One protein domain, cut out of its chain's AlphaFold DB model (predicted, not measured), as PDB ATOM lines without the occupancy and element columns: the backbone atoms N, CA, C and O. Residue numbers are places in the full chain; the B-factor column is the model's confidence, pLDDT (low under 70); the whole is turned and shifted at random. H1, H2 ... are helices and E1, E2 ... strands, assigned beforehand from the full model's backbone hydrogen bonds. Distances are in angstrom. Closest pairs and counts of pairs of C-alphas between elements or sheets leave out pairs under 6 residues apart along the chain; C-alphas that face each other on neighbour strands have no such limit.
ATOM      1  N   SER A  92      27.402  22.951   4.338       85.75
ATOM      2  CA  SER A  92      27.779  23.990   5.312       85.75
ATOM      3  C   SER A  92      26.605  24.831   5.831       85.75
ATOM      4  O   SER A  92      26.739  25.502   6.852       85.75
ATOM      5  N   GLU A  93      25.466  24.824   5.138       91.12
ATOM      6  CA  GLU A  93      24.248  25.540   5.541       91.12
ATOM      7  C   GLU A  93      23.407  24.750   6.557       91.12
ATOM      8  O   GLU A  93      22.412  25.269   7.065       91.12
ATOM      9  N   PHE A  94      23.797  23.509   6.865       92.00
ATOM     10  CA  PHE A  94      23.047  22.612   7.734       92.00
ATOM     11  C   PHE A  94      23.867  22.163   8.944       92.00
ATOM     12  O   PHE A  94      25.061  21.875   8.853       92.00
ATOM     13  N   LEU A  95      23.182  22.040  10.076       93.38
ATOM     14  CA  LEU A  95      23.679  21.419  11.291       93.38
ATOM     15  C   LEU A  95      23.187  19.972  11.358       93.38
ATOM     16  O   LEU A  95      22.000  19.725  11.130       93.38
ATOM     17  N   PRO A  96      24.053  19.009  11.709       94.75
ATOM     18  CA  PRO A  96      23.602  17.660  12.022       94.75
ATOM     19  C   PRO A  96      22.600  17.692  13.183       94.75
ATOM     20  O   PRO A  96      22.860  18.341  14.198       94.75
ATOM     21  N   PHE A  97      21.478  16.986  13.047       96.62
ATOM     22  CA  PHE A  97      20.569  16.689  14.150       96.62
ATOM     23  C   PHE A  97      20.908  15.302  14.692       96.62
ATOM     24  O   PHE A  97      20.795  14.304  13.975       96.62
ATOM     25  N   VAL A  98      21.381  15.263  15.933       95.19
ATOM     26  CA  VAL A  98      21.976  14.091  16.571       95.19
ATOM     27  C   VAL A  98      21.145  13.687  17.778       95.19
ATOM     28  O   VAL A  98      20.799  14.524  18.609       95.19
ATOM     29  N   ILE A  99      20.839  12.398  17.887       94.44
ATOM     30  CA  ILE A  99      20.223  11.800  19.074       94.44
ATOM     31  C   ILE A  99      20.951  10.487  19.342       94.44
ATOM     32  O   ILE A  99      21.132   9.704  18.415       94.44
ATOM     33  N   GLU A 100      21.373  10.256  20.591       89.00
ATOM     34  CA  GLU A 100      22.069   9.017  20.996       89.00
ATOM     35  C   GLU A 100      23.273   8.697  20.085       89.00
ATOM     36  O   GLU A 100      23.456   7.580  19.608       89.00
ATOM     37  N   ASP A 101      24.068   9.726  19.785       89.06
ATOM     38  CA  ASP A 101      25.236   9.686  18.897       89.06
ATOM     39  C   ASP A 101      24.960   9.253  17.442       89.06
ATOM     40  O   ASP A 101      25.879   8.953  16.676       89.06
ATOM     41  N   GLN A 102      23.692   9.260  17.024       91.62
ATOM     42  CA  GLN A 102      23.266   8.977  15.655       91.62
ATOM     43  C   GLN A 102      22.761  10.244  14.969       91.62
ATOM     44  O   GLN A 102      21.924  10.967  15.508       91.62
ATOM     45  N   ILE A 103      23.214  10.487  13.737       94.19
ATOM     46  CA  ILE A 103      22.651  11.547  12.895       94.19
ATOM     47  C   ILE A 103      21.295  11.073  12.367       94.19
ATOM     48  O   ILE A 103      21.220  10.148  11.552       94.19
ATOM     49  N   VAL A 104      20.231  11.732  12.815       96.81
ATOM     50  CA  VAL A 104      18.846  11.429  12.424       96.81
ATOM     51  C   VAL A 104      18.307  12.397  11.371       96.81
ATOM     52  O   VAL A 104      17.313  12.100  10.710       96.81
ATOM     53  N   GLY A 105      18.980  13.534  11.179       96.19
ATOM     54  CA  GLY A 105      18.623  14.522  10.171       96.19
ATOM     55  C   GLY A 105      19.624  15.667  10.059       96.19
ATOM     56  O   GLY A 105      20.694  15.642  10.670       96.19
ATOM     57  N   TYR A 106      19.263  16.672   9.266       95.12
ATOM     58  CA  TYR A 106      20.062  17.874   9.035       95.12
ATOM     59  C   TYR A 106      19.164  19.109   9.056       95.12
ATOM     60  O   TYR A 106      18.265  19.248   8.229       95.12
ATOM     61  N   ILE A 107      19.434  20.026   9.979       96.56
ATOM     62  CA  ILE A 107      18.638  21.234  10.189       96.56
ATOM     63  C   ILE A 107      19.334  22.422   9.535       96.56
ATOM     64  O   ILE A 107      20.496  22.697   9.824       96.56
ATOM     65  N   HIS A 108      18.628  23.161   8.682       95.25
ATOM     66  CA  HIS A 108      19.168  24.383   8.086       95.25
ATOM     67  C   HIS A 108      19.459  25.440   9.167       95.25
ATOM     68  O   HIS A 108      18.640  25.641  10.064       95.25
ATOM     69  N   ASN A 109      20.574  26.169   9.054       93.56
ATOM     70  CA  ASN A 109      21.014  27.165  10.042       93.56
ATOM     71  C   ASN A 109      19.916  28.185  10.397       93.56
ATOM     72  O   ASN A 109      19.659  28.427  11.572       93.56
ATOM     73  N   GLY A 110      19.211  28.711   9.391       94.94
ATOM     74  CA  GLY A 110      18.115  29.661   9.623       94.94
ATOM     75  C   GLY A 110      16.930  29.060  10.391       94.94
ATOM     76  O   GLY A 110      16.286  29.754  11.165       94.94
ATOM     77  N   PHE A 111      16.657  27.757  10.237       97.38
ATOM     78  CA  PHE A 111      15.631  27.090  11.045       97.38
ATOM     79  C   PHE A 111      16.142  26.791  12.461       97.38
ATOM     80  O   PHE A 111      15.415  26.983  13.435       97.38
ATOM     81  N   ALA A 112      17.414  26.408  12.597       96.38
ATOM     82  CA  ALA A 112      18.063  26.227  13.895       96.38
ATOM     83  C   ALA A 112      18.023  27.495  14.766       96.38
ATOM     84  O   ALA A 112      17.909  27.386  15.986       96.38
ATOM     85  N   ASP A 113      18.074  28.696  14.177       95.88
ATOM     86  CA  ASP A 113      17.911  29.963  14.908       95.88
ATOM     87  C   ASP A 113      16.572  30.028  15.658       95.88
ATOM     88  O   ASP A 113      16.541  30.437  16.820       95.88
ATOM     89  N   HIS A 114      15.487  29.532  15.059       97.62
ATOM     90  CA  HIS A 114      14.189  29.445  15.730       97.62
ATOM     91  C   HIS A 114      14.161  28.395  16.845       97.62
ATOM     92  O   HIS A 114      13.443  28.579  17.826       97.62
ATOM     93  N   LEU A 115      14.940  27.317  16.725       98.06
ATOM     94  CA  LEU A 115      15.003  26.256  17.734       98.06
ATOM     95  C   LEU A 115      15.790  26.672  18.986       98.06
ATOM     96  O   LEU A 115      15.482  26.204  20.079       98.06
ATOM     97  N   ARG A 116      16.750  27.600  18.867       96.38
ATOM     98  CA  ARG A 116      17.586  28.067  19.996       96.38
ATOM     99  C   ARG A 116      16.806  28.691  21.156       96.38
ATOM    100  O   ARG A 116      17.340  28.781  22.260       96.38
ATOM    101  N   ARG A 117      15.568  29.137  20.928       96.94
ATOM    102  CA  ARG A 117      14.708  29.692  21.987       96.94
ATOM    103  C   ARG A 117      14.091  28.622  22.898       96.94
ATOM    104  O   ARG A 117      13.640  28.969  23.981       96.94
ATOM    105  N   PHE A 118      14.100  27.353  22.488       98.00
ATOM    106  CA  PHE A 118      13.537  26.219  23.231       98.00
ATOM    107  C   PHE A 118      14.658  25.397  23.875       98.00
ATOM    108  O   PHE A 118      14.956  24.278  23.459       98.00
ATOM    109  N   GLN A 119      15.347  25.997  24.846       97.00
ATOM    110  CA  GLN A 119      16.541  25.414  25.485       97.00
ATOM    111  C   GLN A 119      16.221  24.206  26.378       97.00
ATOM    112  O   GLN A 119      17.092  23.403  26.694       97.00
ATOM    113  N   ASP A 120      14.961  24.075  26.773       97.06
ATOM    114  CA  ASP A 120      14.386  22.922  27.461       97.06
ATOM    115  C   ASP A 120      14.217  21.698  26.545       97.06
ATOM    116  O   ASP A 120      14.129  20.574  27.040       97.06
ATOM    117  N   VAL A 121      14.231  21.898  25.221       98.56
ATOM    118  CA  VAL A 121      14.064  20.834  24.217       98.56
ATOM    119  C   VAL A 121      15.321  20.624  23.376       98.56
ATOM    120  O   VAL A 121      15.686  19.476  23.122       98.56
ATOM    121  N   PHE A 122      16.004  21.692  22.958       98.31
ATOM    122  CA  PHE A 122      17.141  21.637  22.036       98.31
ATOM    123  C   PHE A 122      18.418  22.222  22.634       98.31
ATOM    124  O   PHE A 122      18.442  23.340  23.144       98.31
ATOM    125  N   ASN A 123      19.517  21.495  22.445       96.44
ATOM    126  CA  ASN A 123      20.866  21.903  22.813       96.44
ATOM    127  C   ASN A 123      21.761  22.027  21.574       96.44
ATOM    128  O   ASN A 123      21.599  21.301  20.592       96.44
ATOM    129  N   PHE A 124      22.749  22.919  21.665       95.12
ATOM    130  CA  PHE A 124      23.690  23.241  20.585       95.12
ATOM    131  C   PHE A 124      25.145  23.142  21.066       95.12
ATOM    132  O   PHE A 124      25.845  24.155  21.156       95.12
ATOM    133  N   PRO A 125      25.616  21.947  21.452       91.25
ATOM    134  CA  PRO A 125      26.990  21.768  21.900       91.25
ATOM    135  C   PRO A 125      28.007  22.070  20.774       91.25
ATOM    136  O   PRO A 125      27.730  21.844  19.586       91.25
ATOM    137  N   PRO A 126      29.206  22.577  21.116       84.75
ATOM    138  CA  PRO A 126      30.301  22.722  20.162       84.75
ATOM    139  C   PRO A 126      30.766  21.342  19.673       84.75
ATOM    140  O   PRO A 126      30.794  20.370  20.430       84.75
ATOM    141  N   ASN A 127      31.100  21.234  18.387       71.31
ATOM    142  CA  ASN A 127      31.365  19.939  17.764       71.31
ATOM    143  C   ASN A 127      32.806  19.453  18.010       71.31
ATOM    144  O   ASN A 127      33.756  20.193  17.764       71.31
ATOM    145  N   SER A 128      32.976  18.191  18.421       61.72
ATOM    146  CA  SER A 128      34.285  17.505  18.418       61.72
ATOM    147  C   SER A 128      34.282  16.136  17.718       61.72
ATOM    148  O   SER A 128      35.355  15.621  17.413       61.72
ATOM    149  N   SER A 129      33.108  15.579  17.374       65.88
ATOM    150  CA  SER A 129      32.983  14.147  17.037       65.88
ATOM    151  C   SER A 129      32.334  13.855  15.676       65.88
ATOM    152  O   SER A 129      32.684  12.868  15.038       65.88
ATOM    153  N   TYR A 130      31.431  14.710  15.177       67.00
ATOM    154  CA  TYR A 130      30.596  14.420  13.988       67.00
ATOM    155  C   TYR A 130      31.174  14.971  12.673       67.00
ATOM    156  O   TYR A 130      30.461  15.225  11.704       67.00
ATOM    157  N   GLY A 131      32.496  15.157  12.656       59.72
ATOM    158  CA  GLY A 131      33.273  15.679  11.537       59.72
ATOM    159  C   GLY A 131      33.690  17.137  11.732       59.72
ATOM    160  O   GLY A 131      32.862  18.007  11.990       59.72
ATOM    161  N   SER A 132      34.980  17.416  11.509       57.47
ATOM    162  CA  SER A 132      35.620  18.743  11.627       57.47
ATOM    163  C   SER A 132      35.002  19.847  10.746       57.47
ATOM    164  O   SER A 132      35.451  20.989  10.796       57.47
ATOM    165  N   ARG A 133      34.017  19.521   9.900       67.12
ATOM    166  CA  ARG A 133      33.379  20.442   8.948       67.12
ATOM    167  C   ARG A 133      32.203  21.217   9.540       67.12
ATOM    168  O   ARG A 133      31.870  22.272   9.013       67.12
ATOM    169  N   PHE A 134      31.580  20.711  10.602       67.06
ATOM    170  CA  PHE A 134      30.439  21.365  11.241       67.06
ATOM    171  C   PHE A 134      30.904  22.010  12.548       67.06
ATOM    172  O   PHE A 134      31.516  21.334  13.369       67.06
ATOM    173  N   GLY A 135      30.631  23.301  12.755       76.94
ATOM    174  CA  GLY A 135      31.036  24.011  13.980       76.94
ATOM    175  C   GLY A 135      30.238  23.608  15.230       76.94
ATOM    176  O   GLY A 135      30.716  23.755  16.352       76.94
ATOM    177  N   SER A 136      29.030  23.068  15.048       89.25
ATOM    178  CA  SER A 136      28.115  22.623  16.106       89.25
ATOM    179  C   SER A 136      27.157  21.561  15.545       89.25
ATOM    180  O   SER A 136      27.174  21.280  14.344       89.25
ATOM    181  N   HIS A 137      26.342  20.963  16.406       93.62
ATOM    182  CA  HIS A 137      25.227  20.094  16.043       93.62
ATOM    183  C   HIS A 137      24.027  20.397  16.945       93.62
ATOM    184  O   HIS A 137      24.176  21.006  18.003       93.62
ATOM    185  N   VAL A 138      22.843  19.973  16.518       96.25
ATOM    186  CA  VAL A 138      21.612  20.055  17.308       96.25
ATOM    187  C   VAL A 138      21.404  18.716  18.001       96.25
ATOM    188  O   VAL A 138      21.509  17.678  17.354       96.25
ATOM    189  N   THR A 139      21.088  18.722  19.290       96.75
ATOM    190  CA  THR A 139      20.657  17.526  20.032       96.75
ATOM    191  C   THR A 139      19.422  17.838  20.861       96.75
ATOM    192  O   THR A 139      19.147  19.000  21.156       96.75
ATOM    193  N   LEU A 140      18.675  16.804  21.246       97.94
ATOM    194  CA  LEU A 140      17.605  16.949  22.228       97.94
ATOM    195  C   LEU A 140      18.165  17.111  23.645       97.94
ATOM    196  O   LEU A 140      19.285  16.678  23.949       97.94
ATOM    197  N   HIS A 141      17.377  17.742  24.510       97.31
ATOM    198  CA  HIS A 141      17.713  17.940  25.909       97.31
ATOM    199  C   HIS A 141      17.764  16.585  26.655       97.31
ATOM    200  O   HIS A 141      16.838  15.783  26.514       97.31
ATOM    201  N   PRO A 142      18.787  16.308  27.496       94.56
ATOM    202  CA  PRO A 142      18.975  15.002  28.153       94.56
ATOM    203  C   PRO A 142      17.848  14.552  29.096       94.56
ATOM    204  O   PRO A 142      17.832  13.405  29.544       94.56
ATOM    205  N   MET A 143      16.932  15.456  29.453       95.75
ATOM    206  CA  MET A 143      15.759  15.113  30.263       95.75
ATOM    207  C   MET A 143      14.683  14.364  29.469       95.75
ATOM    208  O   MET A 143      13.884  13.665  30.086       95.75
ATOM    209  N   LEU A 144      14.685  14.456  28.136       96.94
ATOM    210  CA  LEU A 144      13.745  13.759  27.255       96.94
ATOM    211  C   LEU A 144      14.232  12.323  27.020       96.94
ATOM    212  O   LEU A 144      15.004  12.051  26.096       96.94
ATOM    213  N   ARG A 145      13.840  11.404  27.908       94.69
ATOM    214  CA  ARG A 145      14.400  10.043  27.944       94.69
ATOM    215  C   ARG A 145      13.646   9.073  27.049       94.69
ATOM    216  O   ARG A 145      14.280   8.251  26.389       94.69
ATOM    217  N   THR A 146      12.320   9.154  27.031       97.00
ATOM    218  CA  THR A 146      11.480   8.212  26.281       97.00
ATOM    219  C   THR A 146      11.174   8.719  24.873       97.00
ATOM    220  O   THR A 146      11.343   9.903  24.569       97.00
ATOM    221  N   SER A 147      10.747   7.819  23.984       97.44
ATOM    222  CA  SER A 147      10.254   8.194  22.653       97.44
ATOM    223  C   SER A 147       9.046   9.123  22.743       97.44
ATOM    224  O   SER A 147       8.898  10.022  21.912       97.44
ATOM    225  N   GLU A 148       8.210   8.933  23.758       98.06
ATOM    226  CA  GLU A 148       7.001   9.709  24.009       98.06
ATOM    227  C   GLU A 148       7.361  11.126  24.463       98.06
ATOM    228  O   GLU A 148       6.907  12.073  23.823       98.06
ATOM    229  N   ASP A 149       8.270  11.282  25.437       98.00
ATOM    230  CA  ASP A 149       8.737  12.603  25.902       98.00
ATOM    231  C   ASP A 149       9.332  13.420  24.746       98.00
ATOM    232  O   ASP A 149       9.061  14.609  24.587       98.00
ATOM    233  N   LYS A 150      10.152  12.768  23.908       98.38
ATOM    234  CA  LYS A 150      10.767  13.392  22.727       98.38
ATOM    235  C   LYS A 150       9.697  13.822  21.715       98.38
ATOM    236  O   LYS A 150       9.778  14.921  21.173       98.38
ATOM    237  N   THR A 151       8.706  12.965  21.462       98.56
ATOM    238  CA  THR A 151       7.595  13.236  20.531       98.56
ATOM    239  C   THR A 151       6.742  14.405  21.010       98.56
ATOM    240  O   THR A 151       6.440  15.300  20.223       98.56
ATOM    241  N   GLU A 152       6.378  14.416  22.289       98.50
ATOM    242  CA  GLU A 152       5.559  15.466  22.891       98.50
ATOM    243  C   GLU A 152       6.293  16.808  22.885       98.50
ATOM    244  O   GLU A 152       5.800  17.769  22.295       98.50
ATOM    245  N   ALA A 153       7.517  16.855  23.421       98.56
ATOM    246  CA  ALA A 153       8.288  18.091  23.522       98.56
ATOM    247  C   ALA A 153       8.588  18.714  22.149       98.56
ATOM    248  O   ALA A 153       8.411  19.917  21.949       98.56
ATOM    249  N   VAL A 154       9.008  17.907  21.167       98.38
ATOM    250  CA  VAL A 154       9.253  18.412  19.807       98.38
ATOM    251  C   VAL A 154       7.938  18.797  19.124       98.38
ATOM    252  O   VAL A 154       7.892  19.805  18.416       98.38
ATOM    253  N   GLY A 155       6.862  18.042  19.354       98.06
ATOM    254  CA  GLY A 155       5.527  18.360  18.852       98.06
ATOM    255  C   GLY A 155       5.015  19.706  19.362       98.06
ATOM    256  O   GLY A 155       4.475  20.492  18.583       98.06
ATOM    257  N   ASP A 156       5.238  20.017  20.635       98.25
ATOM    258  CA  ASP A 156       4.864  21.301  21.223       98.25
ATOM    259  C   ASP A 156       5.701  22.452  20.669       98.25
ATOM    260  O   ASP A 156       5.147  23.499  20.333       98.25
ATOM    261  N   VAL A 157       7.000  22.242  20.432       98.38
ATOM    262  CA  VAL A 157       7.824  23.230  19.716       98.38
ATOM    263  C   VAL A 157       7.289  23.488  18.306       98.38
ATOM    264  O   VAL A 157       7.172  24.649  17.906       98.38
ATOM    265  N   VAL A 158       6.924  22.444  17.557       98.00
ATOM    266  CA  VAL A 158       6.332  22.582  16.213       98.00
ATOM    267  C   VAL A 158       5.029  23.385  16.269       98.00
ATOM    268  O   VAL A 158       4.863  24.318  15.481       98.00
ATOM    269  N   LYS A 159       4.148  23.115  17.242       96.50
ATOM    270  CA  LYS A 159       2.921  23.906  17.457       96.50
ATOM    271  C   LYS A 159       3.238  25.370  17.777       96.50
ATOM    272  O   LYS A 159       2.617  26.263  17.208       96.50
ATOM    273  N   CYS A 160       4.211  25.629  18.652       97.25
ATOM    274  CA  CYS A 160       4.623  26.984  19.030       97.25
ATOM    275  C   CYS A 160       5.290  27.765  17.887       97.25
ATOM    276  O   CYS A 160       5.266  28.995  17.890       97.25
ATOM    277  N   LEU A 161       5.936  27.084  16.937       96.31
ATOM    278  CA  LEU A 161       6.479  27.712  15.729       96.31
ATOM    279  C   LEU A 161       5.369  28.146  14.764       96.31
ATOM    280  O   LEU A 161       5.532  29.161  14.089       96.31
ATOM    281  N   GLY A 162       4.244  27.428  14.762       94.25
ATOM    282  CA  GLY A 162       3.032  27.794  14.039       94.25
ATOM    283  C   GLY A 162       3.106  27.592  12.521       94.25
ATOM    284  O   GLY A 162       4.157  27.309  11.940       94.25
ATOM    285  N   GLU A 163       1.952  27.775  11.880       92.81
ATOM    286  CA  GLU A 163       1.743  27.561  10.438       92.81
ATOM    287  C   GLU A 163       2.538  28.529   9.547       92.81
ATOM    288  O   GLU A 163       2.820  28.213   8.396       92.81
ATOM    289  N   GLU A 164       2.934  29.700  10.060       92.81
ATOM    290  CA  GLU A 164       3.760  30.649   9.300       92.81
ATOM    291  C   GLU A 164       5.142  30.072   8.972       92.81
ATOM    292  O   GLU A 164       5.688  30.334   7.898       92.81
ATOM    293  N   LEU A 165       5.704  29.278   9.890       94.88
ATOM    294  CA  LEU A 165       7.018  28.674   9.708       94.88
ATOM    295  C   LEU A 165       6.927  27.240   9.189       94.88
ATOM    296  O   LEU A 165       7.711  26.870   8.313       94.88
ATOM    297  N   ILE A 166       5.990  26.447   9.716       96.19
ATOM    298  CA  ILE A 166       5.772  25.044   9.342       96.19
ATOM    299  C   ILE A 166       4.325  24.897   8.856       96.19
ATOM    300  O   ILE A 166       3.452  24.508   9.632       96.19
ATOM    301  N   PRO A 167       4.048  25.230   7.585       95.62
ATOM    302  CA  PRO A 167       2.703  25.162   7.047       95.62
ATOM    303  C   PRO A 167       2.272  23.721   6.761       95.62
ATOM    304  O   PRO A 167       3.081  22.870   6.373       95.62
ATOM    305  N   GLY A 168       0.965  23.488   6.828       93.56
ATOM    306  CA  GLY A 168       0.331  22.260   6.355       93.56
ATOM    307  C   GLY A 168       0.413  21.114   7.353       93.56
ATOM    308  O   GLY A 168       0.691  19.984   6.945       93.56
ATOM    309  N   ILE A 169       0.168  21.395   8.636       94.31
ATOM    310  CA  ILE A 169       0.038  20.374   9.682       94.31
ATOM    311  C   ILE A 169      -1.090  19.398   9.323       94.31
ATOM    312  O   ILE A 169      -2.188  19.798   8.923       94.31
ATOM    313  N   ARG A 170      -0.816  18.093   9.446       93.06
ATOM    314  CA  ARG A 170      -1.740  17.015   9.041       93.06
ATOM    315  C   ARG A 170      -2.127  16.086  10.183       93.06
ATOM    316  O   ARG A 170      -2.989  15.234   9.973       93.06
ATOM    317  N   ASN A 171      -1.524  16.243  11.364       93.94
ATOM    318  CA  ASN A 171      -1.599  15.273  12.461       93.94
ATOM    319  C   ASN A 171      -1.137  13.879  12.005       93.94
ATOM    320  O   ASN A 171      -1.728  12.856  12.356       93.94
ATOM    321  N   GLU A 172      -0.103  13.847  11.164       96.88
ATOM    322  CA  GLU A 172       0.458  12.627  10.593       96.88
ATOM    323  C   GLU A 172       1.892  12.487  11.092       96.88
ATOM    324  O   GLU A 172       2.763  13.279  10.742       96.88
ATOM    325  N   LEU A 173       2.145  11.479  11.922       97.62
ATOM    326  CA  LEU A 173       3.450  11.280  12.536       97.62
ATOM    327  C   LEU A 173       4.366  10.436  11.646       97.62
ATOM    328  O   LEU A 173       4.034   9.315  11.260       97.62
ATOM    329  N   TYR A 174       5.549  10.968  11.359       97.88
ATOM    330  CA  TYR A 174       6.659  10.270  10.724       97.88
ATOM    331  C   TYR A 174       7.632   9.735  11.777       97.88
ATOM    332  O   TYR A 174       7.969  10.454  12.721       97.88
ATOM    333  N   PRO A 175       8.136   8.499  11.616       97.75
ATOM    334  CA  PRO A 175       9.135   7.957  12.520       97.75
ATOM    335  C   PRO A 175      10.492   8.617  12.268       97.75
ATOM    336  O   PRO A 175      10.998   8.628  11.142       97.75
ATOM    337  N   VAL A 176      11.130   9.107  13.328       98.06
ATOM    338  CA  VAL A 176      12.518   9.568  13.270       98.06
ATOM    339  C   VAL A 176      13.433   8.382  13.538       98.06
ATOM    340  O   VAL A 176      13.416   7.790  14.615       98.06
ATOM    341  N   THR A 177      14.223   8.011  12.534       96.75
ATOM    342  CA  THR A 177      15.091   6.825  12.546       96.75
ATOM    343  C   THR A 177      16.478   7.182  12.028       96.75
ATOM    344  O   THR A 177      16.633   8.082  11.199       96.75
ATOM    345  N   SER A 178      17.505   6.457  12.474       93.88
ATOM    346  CA  SER A 178      18.861   6.617  11.937       93.88
ATOM    347  C   SER A 178      19.001   5.985  10.548       93.88
ATOM    348  O   SER A 178      19.753   6.485   9.707       93.88
ATOM    349  N   SER A 179      18.264   4.908  10.259       94.62
ATOM    350  CA  SER A 179      18.274   4.232   8.958       94.62
ATOM    351  C   SER A 179      16.986   3.443   8.700       94.62
ATOM    352  O   SER A 179      16.107   3.351   9.552       94.62
ATOM    353  N   PHE A 180      16.838   2.915   7.485       93.44
ATOM    354  CA  PHE A 180      15.647   2.162   7.112       93.44
ATOM    355  C   PHE A 180      15.560   0.857   7.912       93.44
ATOM    356  O   PHE A 180      16.541   0.123   8.015       93.44
ATOM    357  N   GLY A 181      14.382   0.562   8.460       91.56
ATOM    358  CA  GLY A 181      14.127  -0.665   9.220       91.56
ATOM    359  C   GLY A 181      14.630  -0.659  10.668       91.56
ATOM    360  O   GLY A 181      14.426  -1.647  11.369       91.56
ATOM    361  N   THR A 182      15.253   0.423  11.148       93.94
ATOM    362  CA  THR A 182      15.587   0.563  12.576       93.94
ATOM    363  C   THR A 182      14.386   1.040  13.384       93.94
ATOM    364  O   THR A 182      13.497   1.698  12.843       93.94
ATOM    365  N   SER A 183      14.395   0.765  14.692       94.31
ATOM    366  CA  SER A 183      13.379   1.294  15.608       94.31
ATOM    367  C   SER A 183      13.311   2.819  15.538       94.31
ATOM    368  O   SER A 183      14.338   3.492  15.423       94.31
ATOM    369  N   ALA A 184      12.095   3.357  15.629       96.19
ATOM    370  CA  ALA A 184      11.888   4.790  15.768       96.19
ATOM    371  C   ALA A 184      12.466   5.265  17.105       96.19
ATOM    372  O   ALA A 184      12.234   4.646  18.143       96.19
ATOM    373  N   ILE A 185      13.225   6.357  17.057       96.81
ATOM    374  CA  ILE A 185      13.771   7.036  18.236       96.81
ATOM    375  C   ILE A 185      12.673   7.885  18.885       96.81
ATOM    376  O   ILE A 185      12.584   7.962  20.107       96.81
ATOM    377  N   PHE A 186      11.853   8.527  18.051       98.31
ATOM    378  CA  PHE A 186      10.627   9.237  18.405       98.31
ATOM    379  C   PHE A 186       9.808   9.502  17.129       98.31
ATOM    380  O   PHE A 186      10.221   9.109  16.031       98.31
ATOM    381  N   SER A 187       8.663  10.164  17.264       98.38
ATOM    382  CA  SER A 187       7.786  10.538  16.153       98.38
ATOM    383  C   SER A 187       7.754  12.054  15.941       98.38
ATOM    384  O   SER A 187       7.801  12.825  16.895       98.38
ATOM    385  N   LEU A 188       7.643  12.492  14.690       98.50
ATOM    386  CA  LEU A 188       7.622  13.905  14.306       98.50
ATOM    387  C   LEU A 188       6.461  14.182  13.350       98.50
ATOM    388  O   LEU A 188       6.218  13.398  12.443       98.50
ATOM    389  N   GLU A 189       5.780  15.316  13.497       98.12
ATOM    390  CA  GLU A 189       4.764  15.758  12.533       98.12
ATOM    391  C   GLU A 189       5.330  15.828  11.103       98.12
ATOM    392  O   GLU A 189       6.380  16.430  10.854       98.12
ATOM    393  N   ARG A 190       4.609  15.246  10.140       97.75
ATOM    394  CA  ARG A 190       5.010  15.132   8.730       97.75
ATOM    395  C   ARG A 190       5.384  16.475   8.118       97.75
ATOM    396  O   ARG A 190       6.366  16.549   7.380       97.75
ATOM    397  N   ALA A 191       4.626  17.528   8.417       97.69
ATOM    398  CA  ALA A 191       4.907  18.872   7.914       97.69
ATOM    399  C   ALA A 191       6.277  19.403   8.374       97.69
ATOM    400  O   ALA A 191       6.938  20.138   7.644       97.69
ATOM    401  N   ALA A 192       6.741  18.984   9.556       98.12
ATOM    402  CA  ALA A 192       8.029  19.380  10.112       98.12
ATOM    403  C   ALA A 192       9.204  18.546   9.566       98.12
ATOM    404  O   ALA A 192      10.354  18.985   9.648       98.12
ATOM    405  N   ALA A 193       8.955  17.375   8.966       97.94
ATOM    406  CA  ALA A 193      10.010  16.474   8.496       97.94
ATOM    407  C   ALA A 193      11.068  17.140   7.581       97.94
ATOM    408  O   ALA A 193      12.260  16.909   7.809       97.94
TER     409      ALA A 193
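This is residues 92 to 193 of the 233 residues of the protein "DUF4743 domain-containing protein" of Nyssa sinensis (UniProt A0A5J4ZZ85). What is the main picture? Two small halves stand side by side: a three-stranded sheet, E2 E1 E3, with the short helix H1 over one face, and the hairpin E4 and E5 with the longest helix, H2, packed along E5 and the tiny H3 following E5. The link of residues 116 to 137 loops from H1 past E3, where a short stretch pairs with it, and out to one end of the domain near Ser 132. What are its parts and size? The printed part has 102 residues, with three named helices and five named strands in the order E1 E2 H1 E3 H2 E4 E5 H3; the first sheet is mixed, the second antiparallel. The class is mixed, helices and strands, though under half of the residues are in named elements; the whole is compact, with a radius of gyration of the C-alphas of 13.2 A and spans of 37 by 31 by 25 A.

Where does the first half lie? E1, residues 94 to 99, begins at C-alpha 94 (23.047, 22.612, 7.734) and is 15.9 A long. E2, residues 102 to 108, is 17.6 A long; H1 is residues 109 to 115, and E3 is residues 138 to 140. Where does the second half lie? H2, residues 147 to 161, begins at C-alpha 147 (10.254, 8.194, 22.653) and is 21.1 A long. E4 is residues 173 to 176, E5 residues 186 to 189, and H3 residues 190 to 193, ending at C-alpha 193 (10.010, 16.474, 8.496).

How is the larger sheet built? E1, the inner strand, is antiparallel to E2, its hairpin partner, with N 97 and O 105 at 2.8 A, and parallel to E3, with N 98 and O 138 at 2.8 A. H1 is on this sheet, over E1, at a height over the sheet of 8.4 A; its closest C-alpha pair with E1 is Phe 94 and Asn 109, 5.5 A. What surrounds the hairpin E4 and E5? These strands are antiparallel, with N 174 and O 188 at 2.7 A. The closest C-alphas of H2 and E5 are those of Ser 147 and Phe 186, 4.4 A; those of E4 and H3 are Tyr 174 and Arg 190, 5.5 A. How do the halves meet? The closest C-alphas of E2 and E4 are those of Val 104 and Val 176, 6.7 A. H1 and H2 are close but not clearly touching, about perpendicular at 77 degrees, with the C-alphas of His 114 and Leu 161 7.9 A apart; E1 and H2 are apart. Are the helix backbones in range? In H2 every O i to N i+4 pair is within hydrogen-bond range, in H1 2 of 3, and H3 is too short for such a pair.

How far does it reach? The two C-alphas farthest apart, those of Ser 132 and Arg 170, are 37.5 A apart, and the printed part has no cut. Which links are long, and where is confidence low? The links H1 to E3, 22 residues, and H2 to E4, 11 residues, are long. The mean pLDDT of the printed part is 93.0, and residues 128 to 134 are under 70.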